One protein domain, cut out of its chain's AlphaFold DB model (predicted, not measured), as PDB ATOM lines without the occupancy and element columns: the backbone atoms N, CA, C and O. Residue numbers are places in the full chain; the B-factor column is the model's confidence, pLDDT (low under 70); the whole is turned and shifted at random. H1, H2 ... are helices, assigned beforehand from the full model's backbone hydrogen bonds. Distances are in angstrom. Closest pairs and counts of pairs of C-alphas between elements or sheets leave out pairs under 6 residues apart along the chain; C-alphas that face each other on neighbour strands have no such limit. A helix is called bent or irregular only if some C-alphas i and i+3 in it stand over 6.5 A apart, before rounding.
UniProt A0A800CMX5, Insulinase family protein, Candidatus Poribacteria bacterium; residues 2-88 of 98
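Overview. This is residues 2 to 88 of the 98 residues of the protein "Insulinase family protein" of Candidatus Poribacteria bacterium (UniProt A0A800CMX5). Five helices make a loose, open frame: H2, the longest, and H4 run partly side by side in opposite directions, with H3 at one end and H1 and H5 at the other. The printed part has 87 residues, is all helix, H1 to H5 in order, and has no named strand. It is loose, with a radius of gyration of the C-alphas of 16.0 A and spans of 42, 31 and 22 A.

Along the chain. H2, residues 19 to 36, is 25.7 A long from first to last C-alpha. H4, residues 57 to 69, 20.1 A, is only just irregular: C-alphas 61 and 64 are 7.0 A apart. H3 is residues 40 to 54, 20.8 A. H1, residues 2 to 14, 18.7 A, begins at C-alpha (2.272, 20.117, -20.779). H5, residues 72 to 82, 15.6 A, ends at C-alpha (-10.054, 28.786, -29.930).

Arrangement. H2 touches H4 at a shallow tilt of 19 degrees, closest C-alphas Lys 30 and Val 64, 6.1 A. H3 touches H4 about perpendicular, 86 degrees, closest C-alphas Gln 51 and Trp 57, 4.3 A. H1, with residues 9 to 14 alone, touches H5, closest C-alphas Lys 13 and Gln 76, 5.2 A. In H1, H2, H3 and H5 every O i to N i+4 pair is within hydrogen-bond range; in H4, 4 of 9 are, and 9 of 10 O i to N i+3 pairs.

Size, cuts and confidence. C-alphas Glu 3 and Asn 40, the farthest apart, are 42.6 A apart. The printed part has no cut, its four links are tight, and no printed residue is under 70 in pLDDT.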
ATOM      1  N   GLU A   2       2.743  18.879 -20.143       86.38
ATOM      2  CA  GLU A   2       2.272  20.117 -20.779       86.38
ATOM      3  C   GLU A   2       2.721  20.252 -22.243       86.38
ATOM      4  O   GLU A   2       1.886  20.403 -23.127       86.38
ATOM      5  N   GLU A   3       4.015  20.071 -22.515       88.88
ATOM      6  CA  GLU A   3       4.569  20.166 -23.874       88.88
ATOM      7  C   GLU A   3       3.957  19.156 -24.858       88.88
ATOM      8  O   GLU A   3       3.763  19.468 -26.027       88.88
ATOM      9  N   ALA A   4       3.605  17.953 -24.391       91.69
ATOM     10  CA  ALA A   4       2.967  16.938 -25.228       91.69
ATOM     11  C   ALA A   4       1.521  17.320 -25.586       91.69
ATOM     12  O   ALA A   4       1.077  17.079 -26.705       91.69
ATOM     13  N   ILE A   5       0.797  17.950 -24.654       91.88
ATOM     14  CA  ILE A   5      -0.544  18.490 -24.914       91.88
ATOM     15  C   ILE A   5      -0.452  19.639 -25.923       91.88
ATOM     16  O   ILE A   5      -1.246  19.692 -26.859       91.88
ATOM     17  N   ASP A   6       0.534  20.524 -25.765       91.75
ATOM     18  CA  ASP A   6       0.767  21.622 -26.703       91.75
ATOM     19  C   ASP A   6       1.106  21.111 -28.108       91.75
ATOM     20  O   ASP A   6       0.574  21.629 -29.089       91.75
ATOM     21  N   ALA A   7       1.923  20.061 -28.216       94.88
ATOM     22  CA  ALA A   7       2.246  19.442 -29.497       94.88
ATOM     23  C   ALA A   7       0.993  18.900 -30.208       94.88
ATOM     24  O   ALA A   7       0.800  19.170 -31.391       94.88
ATOM     25  N   GLU A   8       0.107  18.199 -29.498       95.25
ATOM     26  CA  GLU A   8      -1.141  17.688 -30.086       95.25
ATOM     27  C   GLU A   8      -2.130  18.805 -30.454       95.25
ATOM     28  O   GLU A   8      -2.808  18.726 -31.481       95.25
ATOM     29  N   ILE A   9      -2.180  19.886 -29.668       94.50
ATOM     30  CA  ILE A   9      -2.970  21.078 -30.009       94.50
ATOM     31  C   ILE A   9      -2.451  21.734 -31.293       94.50
ATOM     32  O   ILE A   9      -3.248  22.159 -32.130       94.50
ATOM     33  N   GLU A  10      -1.134  21.828 -31.478       95.62
ATOM     34  CA  GLU A  10      -0.587  22.357 -32.727       95.62
ATOM     35  C   GLU A  10      -0.859  21.412 -33.902       95.62
ATOM     36  O   GLU A  10      -1.284  21.881 -34.956       95.62
ATOM     37  N   ARG A  11      -0.756  20.090 -33.710       97.00
ATOM     38  CA  ARG A  11      -1.095  19.113 -34.755       97.00
ATOM     39  C   ARG A  11      -2.533  19.248 -35.239       97.00
ATOM     40  O   ARG A  11      -2.744  19.359 -36.439       97.00
ATOM     41  N   ILE A  12      -3.526  19.334 -34.352       96.44
ATOM     42  CA  ILE A  12      -4.937  19.475 -34.775       96.44
ATOM     43  C   ILE A  12      -5.236  20.833 -35.443       96.44
ATOM     44  O   ILE A  12      -6.243  20.986 -36.139       96.44
ATOM     45  N   LYS A  13      -4.369  21.836 -35.257       96.62
ATOM     46  CA  LYS A  13      -4.451  23.122 -35.964       96.62
ATOM     47  C   LYS A  13      -3.849  23.063 -37.366       96.62
ATOM     48  O   LYS A  13      -4.320  23.802 -38.232       96.62
ATOM     49  N   THR A  14      -2.831  22.233 -37.594       97.00
ATOM     50  CA  THR A  14      -2.070  22.192 -38.857       97.00
ATOM     51  C   THR A  14      -2.391  20.989 -39.739       97.00
ATOM     52  O   THR A  14      -2.244  21.066 -40.954       97.00
ATOM     53  N   GLU A  15      -2.854  19.890 -39.154       97.38
ATOM     54  CA  GLU A  15      -3.171  18.630 -39.825       97.38
ATOM     55  C   GLU A  15      -4.680  18.377 -39.751       97.38
ATOM     56  O   GLU A  15      -5.322  18.632 -38.730       97.38
ATOM     57  N   LEU A  16      -5.267  17.889 -40.845       97.38
ATOM     58  CA  LEU A  16      -6.654  17.434 -40.822       97.38
ATOM     59  C   LEU A  16      -6.734  16.086 -40.104       97.38
ATOM     60  O   LEU A  16      -5.913  15.197 -40.333       97.38
ATOM     61  N   VAL A  17      -7.762  15.920 -39.270       97.44
ATOM     62  CA  VAL A  17      -8.070  14.616 -38.676       97.44
ATOM     63  C   VAL A  17      -8.447  13.622 -39.770       97.44
ATOM     64  O   VAL A  17      -9.130  13.970 -40.735       97.44
ATOM     65  N   SER A  18      -8.024  12.370 -39.612       97.62
ATOM     66  CA  SER A  18      -8.355  11.333 -40.589       97.62
ATOM     67  C   SER A  18      -9.859  11.042 -40.611       97.62
ATOM     68  O   SER A  18     -10.552  11.135 -39.591       97.62
ATOM     69  N   GLU A  19     -10.377  10.634 -41.770       96.62
ATOM     70  CA  GLU A  19     -11.787  10.250 -41.903       96.62
ATOM     71  C   GLU A  19     -12.162   9.078 -40.987       96.62
ATOM     72  O   GLU A  19     -13.256   9.051 -40.417       96.62
ATOM     73  N   GLU A  20     -11.252   8.115 -40.818       97.88
ATOM     74  CA  GLU A  20     -11.446   6.954 -39.950       97.88
ATOM     75  C   GLU A  20     -11.594   7.376 -38.486       97.88
ATOM     76  O   GLU A  20     -12.550   6.978 -37.806       97.88
ATOM     77  N   GLU A  21     -10.693   8.234 -38.013       97.44
ATOM     78  CA  GLU A  21     -10.740   8.756 -36.656       97.44
ATOM     79  C   GLU A  21     -12.007   9.582 -36.429       97.44
ATOM     80  O   GLU A  21     -12.739   9.344 -35.459       97.44
ATOM     81  N   LEU A  22     -12.332  10.486 -37.360       98.12
ATOM     82  CA  LEU A  22     -13.536  11.308 -37.293       98.12
ATOM     83  C   LEU A  22     -14.801  10.442 -37.244       98.12
ATOM     84  O   LEU A  22     -15.692  10.674 -36.420       98.12
ATOM     85  N   LYS A  23     -14.880   9.396 -38.071       98.19
ATOM     86  CA  LYS A  23     -15.988   8.431 -38.058       98.19
ATOM     87  C   LYS A  23     -16.091   7.712 -36.711       98.19
ATOM     88  O   LYS A  23     -17.197   7.572 -36.169       98.19
ATOM     89  N   GLY A  24     -14.963   7.285 -36.148       98.25
ATOM     90  CA  GLY A  24     -14.898   6.658 -34.828       98.25
ATOM     91  C   GLY A  24     -15.396   7.590 -33.718       98.25
ATOM     92  O   GLY A  24     -16.251   7.205 -32.913       98.25
ATOM     93  N   VAL A  25     -14.929   8.840 -33.708       97.62
ATOM     94  CA  VAL A  25     -15.339   9.868 -32.739       97.62
ATOM     95  C   VAL A  25     -16.828  10.189 -32.867       97.62
ATOM     96  O   VAL A  25     -17.537  10.138 -31.860       97.62
ATOM     97  N   LYS A  26     -17.345  10.419 -34.083       98.38
ATOM     98  CA  LYS A  26     -18.782  10.656 -34.323       98.38
ATOM     99  C   LYS A  26     -19.643   9.501 -33.816       98.38
ATOM    100  O   LYS A  26     -20.697   9.720 -33.220       98.38
ATOM    101  N   THR A  27     -19.197   8.264 -34.024       98.31
ATOM    102  CA  THR A  27     -19.907   7.069 -33.545       98.31
ATOM    103  C   THR A  27     -19.985   7.051 -32.020       98.31
ATOM    104  O   THR A  27     -21.071   6.888 -31.457       98.31
ATOM    105  N   ARG A  28     -18.859   7.294 -31.335       98.25
ATOM    106  CA  ARG A  28     -18.817   7.372 -29.866       98.25
ATOM    107  C   ARG A  28     -19.658   8.527 -29.322       98.25
ATOM    108  O   ARG A  28     -20.398   8.319 -28.362       98.25
ATOM    109  N   ALA A  29     -19.597   9.702 -29.946       98.00
ATOM    110  CA  ALA A  29     -20.362  10.882 -29.548       98.00
ATOM    111  C   ALA A  29     -21.877  10.629 -29.618       98.00
ATOM    112  O   ALA A  29     -22.581  10.837 -28.630       98.00
ATOM    113  N   LYS A  30     -22.369  10.074 -30.736       97.25
ATOM    114  CA  LYS A  30     -23.781   9.685 -30.884       97.25
ATOM    115  C   LYS A  30     -24.203   8.648 -29.845       97.25
ATOM    116  O   LYS A  30     -25.256   8.781 -29.229       97.25
ATOM    117  N   ALA A  31     -23.372   7.632 -29.614       97.31
ATOM    118  CA  ALA A  31     -23.672   6.592 -28.637       97.31
ATOM    119  C   ALA A  31     -23.722   7.140 -27.198       97.31
ATOM    120  O   ALA A  31     -24.610   6.766 -26.434       97.31
ATOM    121  N   ASN A  32     -22.803   8.042 -26.831       96.31
ATOM    122  CA  ASN A  32     -22.815   8.736 -25.540       96.31
ATOM    123  C   ASN A  32     -24.085   9.572 -25.366       96.31
ATOM    124  O   ASN A  32     -24.731   9.479 -24.325       96.31
ATOM    125  N   PHE A  33     -24.463  10.326 -26.399       95.56
ATOM    126  CA  PHE A  33     -25.681  11.125 -26.392       95.56
ATOM    127  C   PHE A  33     -26.925  10.259 -26.148       95.56
ATOM    128  O   PHE A  33     -27.646  10.486 -25.180       95.56
ATOM    129  N   ILE A  34     -27.121   9.200 -26.943       94.69
ATOM    130  CA  ILE A  34     -28.269   8.289 -26.796       94.69
ATOM    131  C   ILE A  34     -28.276   7.626 -25.413       94.69
ATOM    132  O   ILE A  34     -29.327   7.512 -24.786       94.69
ATOM    133  N   ARG A  35     -27.108   7.212 -24.899       95.44
ATOM    134  CA  ARG A  35     -27.003   6.641 -23.547       95.44
ATOM    135  C   ARG A  35     -27.461   7.614 -22.464       95.44
ATOM    136  O   ARG A  35     -28.133   7.175 -21.535       95.44
ATOM    137  N   GLY A  36     -27.152   8.903 -22.604       93.88
ATOM    138  CA  GLY A  36     -27.597   9.949 -21.682       93.88
ATOM    139  C   GLY A  36     -29.119  10.131 -21.631       93.88
ATOM    140  O   GLY A  36     -29.636  10.625 -20.636       93.88
ATOM    141  N   LEU A  37     -29.843   9.684 -22.662       95.88
ATOM    142  CA  LEU A  37     -31.304   9.778 -22.750       95.88
ATOM    143  C   LEU A  37     -32.043   8.544 -22.212       95.88
ATOM    144  O   LEU A  37     -33.271   8.529 -22.201       95.88
ATOM    145  N   ARG A  38     -31.328   7.495 -21.777       95.88
ATOM    146  CA  ARG A  38     -31.939   6.205 -21.399       95.88
ATOM    147  C   ARG A  38     -32.753   6.240 -20.107       95.88
ATOM    148  O   ARG A  38     -33.545   5.329 -19.886       95.88
ATOM    149  N   SER A  39     -32.541   7.227 -19.242       97.25
ATOM    150  CA  SER A  39     -33.296   7.389 -17.998       97.25
ATOM    151  C   SER A  39     -34.212   8.607 -18.070       97.25
ATOM    152  O   SER A  39     -33.894   9.597 -18.726       97.25
ATOM    153  N   ASN A  40     -35.322   8.573 -17.325       97.75
ATOM    154  CA  ASN A  40     -36.232   9.718 -17.218       97.75
ATOM    155  C   ASN A  40     -35.512  10.969 -16.696       97.75
ATOM    156  O   ASN A  40     -35.735  12.062 -17.206       97.75
ATOM    157  N   SER A  41     -34.615  10.811 -15.717       97.88
ATOM    158  CA  SER A  41     -33.812  11.917 -15.187       97.88
ATOM    159  C   SER A  41     -32.844  12.484 -16.228       97.88
ATOM    160  O   SER A  41     -32.719  13.702 -16.341       97.88
ATOM    161  N   GLY A  42     -32.200  11.623 -17.021       97.19
ATOM    162  CA  GLY A  42     -31.308  12.031 -18.106       97.19
ATOM    163  C   GLY A  42     -32.057  12.775 -19.209       97.19
ATOM    164  O   GLY A  42     -31.661  13.876 -19.588       97.19
ATOM    165  N   MET A  43     -33.197  12.234 -19.646       97.62
ATOM    166  CA  MET A  43     -34.076  12.879 -20.623       97.62
ATOM    167  C   MET A  43     -34.575  14.243 -20.123       97.62
ATOM    168  O   MET A  43     -34.433  15.240 -20.828       97.62
ATOM    169  N   ALA A  44     -35.101  14.322 -18.896       97.94
ATOM    170  CA  ALA A  44     -35.595  15.574 -18.318       97.94
ATOM    171  C   ALA A  44     -34.491  16.639 -18.201       97.94
ATOM    172  O   ALA A  44     -34.720  17.805 -18.531       97.94
ATOM    173  N   SER A  45     -33.283  16.233 -17.792       97.44
ATOM    174  CA  SER A  45     -32.121  17.125 -17.696       97.44
ATOM    175  C   SER A  45     -31.755  17.711 -19.058       97.44
ATOM    176  O   SER A  45     -31.545  18.916 -19.177       97.44
ATOM    177  N   GLN A  46     -31.732  16.879 -20.100       97.12
ATOM    178  CA  GLN A  46     -31.395  17.309 -21.454       97.12
ATOM    179  C   GLN A  46     -32.464  18.230 -22.051       97.12
ATOM    180  O   GLN A  46     -32.136  19.298 -22.560       97.12
ATOM    181  N   LEU A  47     -33.745  17.874 -21.931       97.81
ATOM    182  CA  LEU A  47     -34.849  18.724 -22.392       97.81
ATOM    183  C   LEU A  47     -34.805  20.113 -21.739       97.81
ATOM    184  O   LEU A  47     -34.910  21.128 -22.427       97.81
ATOM    185  N   THR A  48     -34.582  20.154 -20.423       98.00
ATOM    186  CA  THR A  48     -34.486  21.406 -19.662       98.00
ATOM    187  C   THR A  48     -33.250  22.212 -20.058       98.00
ATOM    188  O   THR A  48     -33.349  23.423 -20.246       98.00
ATOM    189  N   PHE A  49     -32.101  21.556 -20.248       97.12
ATOM    190  CA  PHE A  49     -30.874  22.205 -20.714       97.12
ATOM    191  C   PHE A  49     -31.076  22.886 -22.072       97.12
ATOM    192  O   PHE A  49     -30.791  24.075 -22.213       97.12
ATOM    193  N   TYR A  50     -31.626  22.174 -23.061       97.50
ATOM    194  CA  TYR A  50     -31.868  22.756 -24.383       97.50
ATOM    195  C   TYR A  50     -32.904  23.877 -24.336       97.50
ATOM    196  O   TYR A  50     -32.696  24.905 -24.981       97.50
ATOM    197  N   GLN A  51     -33.966  23.747 -23.538       98.12
ATOM    198  CA  GLN A  51     -34.908  24.846 -23.336       98.12
ATOM    199  C   GLN A  51     -34.221  26.082 -22.738       98.12
ATOM    200  O   GLN A  51     -34.434  27.188 -23.227       98.12
ATOM    201  N   GLY A  52     -33.391  25.902 -21.709       98.12
ATOM    202  CA  GLY A  52     -32.737  27.005 -21.005       98.12
ATOM    203  C   GLY A  52     -31.664  27.715 -21.830       98.12
ATOM    204  O   GLY A  52     -31.573  28.937 -21.787       98.12
ATOM    205  N   ILE A  53     -30.869  26.967 -22.599       96.94
ATOM    206  CA  ILE A  53     -29.745  27.525 -23.366       96.94
ATOM    207  C   ILE A  53     -30.173  28.018 -24.749       96.94
ATOM    208  O   ILE A  53     -29.651  29.015 -25.236       96.94
ATOM    209  N   THR A  54     -31.104  27.318 -25.402       96.19
ATOM    210  CA  THR A  54     -31.456  27.587 -26.808       96.19
ATOM    211  C   THR A  54     -32.871  28.128 -26.998       96.19
ATOM    212  O   THR A  54     -33.237  28.488 -28.113       96.19
ATOM    213  N   GLY A  55     -33.686  28.159 -25.939       97.25
ATOM    214  CA  GLY A  55     -35.091  28.569 -26.004       97.25
ATOM    215  C   GLY A  55     -36.034  27.522 -26.606       97.25
ATOM    216  O   GLY A  55     -37.239  27.759 -26.658       97.25
ATOM    217  N   ASP A  56     -35.519  26.368 -27.039       97.88
ATOM    218  CA  ASP A  56     -36.306  25.318 -27.684       97.88
ATOM    219  C   ASP A  56     -35.767  23.921 -27.345       97.88
ATOM    220  O   ASP A  56     -34.761  23.466 -27.897       97.88
ATOM    221  N   TRP A  57     -36.469  23.202 -26.469       97.38
ATOM    222  CA  TRP A  57     -36.130  21.823 -26.095       97.38
ATOM    223  C   TRP A  57     -36.028  20.864 -27.293       97.38
ATOM    224  O   TRP A  57     -35.293  19.878 -27.225       97.38
ATOM    225  N   ARG A  58     -36.713  21.147 -28.414       96.75
ATOM    226  CA  ARG A  58     -36.676  20.294 -29.616       96.75
ATOM    227  C   ARG A  58     -35.307  20.284 -30.291       96.75
ATOM    228  O   ARG A  58     -35.029  19.373 -31.070       96.75
ATOM    229  N   ASN A  59     -34.430  21.240 -29.973       96.62
ATOM    230  CA  ASN A  59     -33.038  21.216 -30.421       96.62
ATOM    231  C   ASN A  59     -32.295  19.949 -29.980       96.62
ATOM    232  O   ASN A  59     -31.386  19.518 -30.687       96.62
ATOM    233  N   LEU A  60     -32.746  19.291 -28.907       96.19
ATOM    234  CA  LEU A  60     -32.238  17.991 -28.480       96.19
ATOM    235  C   LEU A  60     -32.219  16.956 -29.618       96.19
ATOM    236  O   LEU A  60     -31.254  16.211 -29.771       96.19
ATOM    237  N   PHE A  61     -33.263  16.909 -30.447       94.25
ATOM    238  CA  PHE A  61     -33.375  15.887 -31.494       94.25
ATOM    239  C   PHE A  61     -32.501  16.169 -32.716       94.25
ATOM    240  O   PHE A  61     -32.313  15.283 -33.540       94.25
ATOM    241  N   ARG A  62     -31.927  17.373 -32.818       96.12
ATOM    242  CA  ARG A  62     -31.025  17.762 -33.914       96.12
ATOM    243  C   ARG A  62     -29.571  17.375 -33.650       96.12
ATOM    244  O   ARG A  62     -28.752  17.434 -34.561       96.12
ATOM    245  N   VAL A  63     -29.237  16.960 -32.427       95.56
ATOM    246  CA  VAL A  63     -27.852  16.703 -31.998       95.56
ATOM    247  C   VAL A  63     -27.173  15.629 -32.846       95.56
ATOM    248  O   VAL A  63     -26.011  15.775 -33.217       95.56
ATOM    249  N   VAL A  64     -27.886  14.556 -33.193       96.06
ATOM    250  CA  VAL A  64     -27.322  13.474 -34.017       96.06
ATOM    251  C   VAL A  64     -26.968  13.973 -35.420       96.06
ATOM    252  O   VAL A  64     -25.888  13.653 -35.922       96.06
ATOM    253  N   ASP A  65     -27.831  14.790 -36.019       97.25
ATOM    254  CA  ASP A  65     -27.598  15.377 -37.341       97.25
ATOM    255  C   ASP A  65     -26.448  16.383 -37.303       97.25
ATOM    256  O   ASP A  65     -25.564  16.345 -38.158       97.25
ATOM    257  N   GLN A  66     -26.390  17.210 -36.257       96.94
ATOM    258  CA  GLN A  66     -25.288  18.143 -36.025       96.94
ATOM    259  C   GLN A  66     -23.946  17.414 -35.896       96.94
ATOM    260  O   GLN A  66     -22.978  17.824 -36.528       96.94
ATOM    261  N   ILE A  67     -23.882  16.298 -35.157       97.75
ATOM    262  CA  ILE A  67     -22.663  15.473 -35.063       97.75
ATOM    263  C   ILE A  67     -22.276  14.909 -36.436       97.75
ATOM    264  O   ILE A  67     -21.095  14.875 -36.782       97.75
ATOM    265  N   ASN A  68     -23.247  14.442 -37.225       97.56
ATOM    266  CA  ASN A  68     -22.969  13.898 -38.554       97.56
ATOM    267  C   ASN A  68     -22.439  14.972 -39.517       97.56
ATOM    268  O   ASN A  68     -21.564  14.650 -40.321       97.56
ATOM    269  N   ALA A  69     -22.912  16.214 -39.400       98.19
ATOM    270  CA  ALA A  69     -22.534  17.329 -40.265       98.19
ATOM    271  C   ALA A  69     -21.096  17.840 -40.055       98.19
ATOM    272  O   ALA A  69     -20.551  18.460 -40.960       98.19
ATOM    273  N   VAL A  70     -20.465  17.573 -38.902       98.19
ATOM    274  CA  VAL A  70     -19.105  18.062 -38.599       98.19
ATOM    275  C   VAL A  70     -18.079  17.527 -39.598       98.19
ATOM    276  O   VAL A  70     -17.966  16.317 -39.778       98.19
ATOM    277  N   THR A  71     -17.281  18.400 -40.199       98.31
ATOM    278  CA  THR A  71     -16.195  18.017 -41.116       98.31
ATOM    279  C   THR A  71     -14.821  18.048 -40.432       98.31
ATOM    280  O   THR A  71     -14.691  18.551 -39.312       98.31
ATOM    281  N   ALA A  72     -13.786  17.493 -41.072       98.06
ATOM    282  CA  ALA A  72     -12.414  17.599 -40.562       98.06
ATOM    283  C   ALA A  72     -11.929  19.061 -40.603       98.06
ATOM    284  O   ALA A  72     -11.249  19.535 -39.692       98.06
ATOM    285  N   GLU A  73     -12.366  19.800 -41.617       98.25
ATOM    286  CA  GLU A  73     -12.095  21.215 -41.829       98.25
ATOM    287  C   GLU A  73     -12.754  22.076 -40.747       98.25
ATOM    288  O   GLU A  73     -12.138  23.017 -40.248       98.25
ATOM    289  N   ASP A  74     -13.977  21.740 -40.321       98.25
ATOM    290  CA  ASP A  74     -14.622  22.405 -39.185       98.25
ATOM    291  C   ASP A  74     -13.813  22.249 -37.903       98.25
ATOM    292  O   ASP A  74     -13.653  23.218 -37.157       98.25
ATOM    293  N   ILE A  75     -13.284  21.050 -37.656       97.69
ATOM    294  CA  ILE A  75     -12.455  20.767 -36.481       97.69
ATOM    295  C   ILE A  75     -11.184  21.612 -36.529       97.69
ATOM    296  O   ILE A  75     -10.897  22.322 -35.563       97.69
ATOM    297  N   GLN A  76     -10.471  21.613 -37.656       98.00
ATOM    298  CA  GLN A  76      -9.257  22.410 -37.821       98.00
ATOM    299  C   GLN A  76      -9.542  23.917 -37.704       98.00
ATOM    300  O   GLN A  76      -8.807  24.650 -37.036       98.00
ATOM    301  N   ARG A  77     -10.635  24.405 -38.300       98.12
ATOM    302  CA  ARG A  77     -11.057  25.809 -38.208       98.12
ATOM    303  C   ARG A  77     -11.333  26.216 -36.761       98.12
ATOM    304  O   ARG A  77     -10.894  27.279 -36.328       98.12
ATOM    305  N   VAL A  78     -12.058  25.388 -36.009       97.56
ATOM    306  CA  VAL A  78     -12.379  25.630 -34.592       97.56
ATOM    307  C   VAL A  78     -11.115  25.557 -33.732       97.56
ATOM    308  O   VAL A  78     -10.905  26.439 -32.899       97.56
ATOM    309  N   ALA A  79     -10.231  24.585 -33.972       97.12
ATOM    310  CA  ALA A  79      -8.943  24.496 -33.290       97.12
ATOM    311  C   ALA A  79      -8.121  25.781 -33.480       97.12
ATOM    312  O   ALA A  79      -7.655  26.374 -32.506       97.12
ATOM    313  N   ASN A  80      -8.040  26.280 -34.717       97.12
ATOM    314  CA  ASN A  80      -7.376  27.545 -35.020       97.12
ATOM    315  C   ASN A  80      -8.071  28.759 -34.394       97.12
ATOM    316  O   ASN A  80      -7.400  29.717 -34.027       97.12
ATOM    317  N   ALA A  81      -9.393  28.751 -34.229       97.12
ATOM    318  CA  ALA A  81     -10.106  29.871 -33.620       97.12
ATOM    319  C   ALA A  81      -9.908  29.949 -32.094       97.12
ATOM    320  O   ALA A  81      -9.716  31.042 -31.556       97.12
ATOM    321  N   TYR A  82      -9.946  28.809 -31.394       95.88
ATOM    322  CA  TYR A  82     -10.054  28.786 -29.930       95.88
ATOM    323  C   TYR A  82      -8.771  28.406 -29.193       95.88
ATOM    324  O   TYR A  82      -8.546  28.935 -28.101       95.88
ATOM    325  N   PHE A  83      -7.910  27.554 -29.763       94.88
ATOM    326  CA  PHE A  83      -6.643  27.158 -29.136       94.88
ATOM    327  C   PHE A  83      -5.546  28.198 -29.376       94.88
ATOM    328  O   PHE A  83      -4.493  27.954 -29.964       94.88
ATOM    329  N   GLN A  84      -5.829  29.407 -28.906       94.12
ATOM    330  CA  GLN A  84      -4.935  30.550 -28.940       94.12
ATOM    331  C   GLN A  84      -4.236  30.679 -27.589       94.12
ATOM    332  O   GLN A  84      -4.899  30.639 -26.554       94.12
ATOM    333  N   LYS A  85      -2.916  30.918 -27.574       89.44
ATOM    334  CA  LYS A  85      -2.148  31.076 -26.318       89.44
ATOM    335  C   LYS A  85      -2.749  32.134 -25.385       89.44
ATOM    336  O   LYS A  85      -2.797  31.933 -24.180       89.44
ATOM    337  N   LYS A  86      -3.280  33.228 -25.945       92.69
ATOM    338  CA  LYS A  86      -3.966  34.295 -25.190       92.69
ATOM    339  C   LYS A  86      -5.261  33.854 -24.491       92.69
ATOM    340  O   LYS A  86      -5.734  34.559 -23.614       92.69
ATOM    341  N   ASN A  87      -5.844  32.732 -24.909       89.50
ATOM    342  CA  ASN A  87      -7.085  32.168 -24.377       89.50
ATOM    343  C   ASN A  87      -6.821  30.889 -23.556       89.50
ATOM    344  O   ASN A  87      -7.724  30.080 -23.354       89.50
ATOM    345  N   ARG A  88      -5.567  30.668 -23.136       91.56
ATOM    346  CA  ARG A  88      -5.136  29.464 -22.421       91.56
ATOM    347  C   ARG A  88      -4.985  29.745 -20.927       91.56
ATOM    348  O   ARG A  88      -4.371  30.726 -20.522       91.56
TER     349      ARG A  88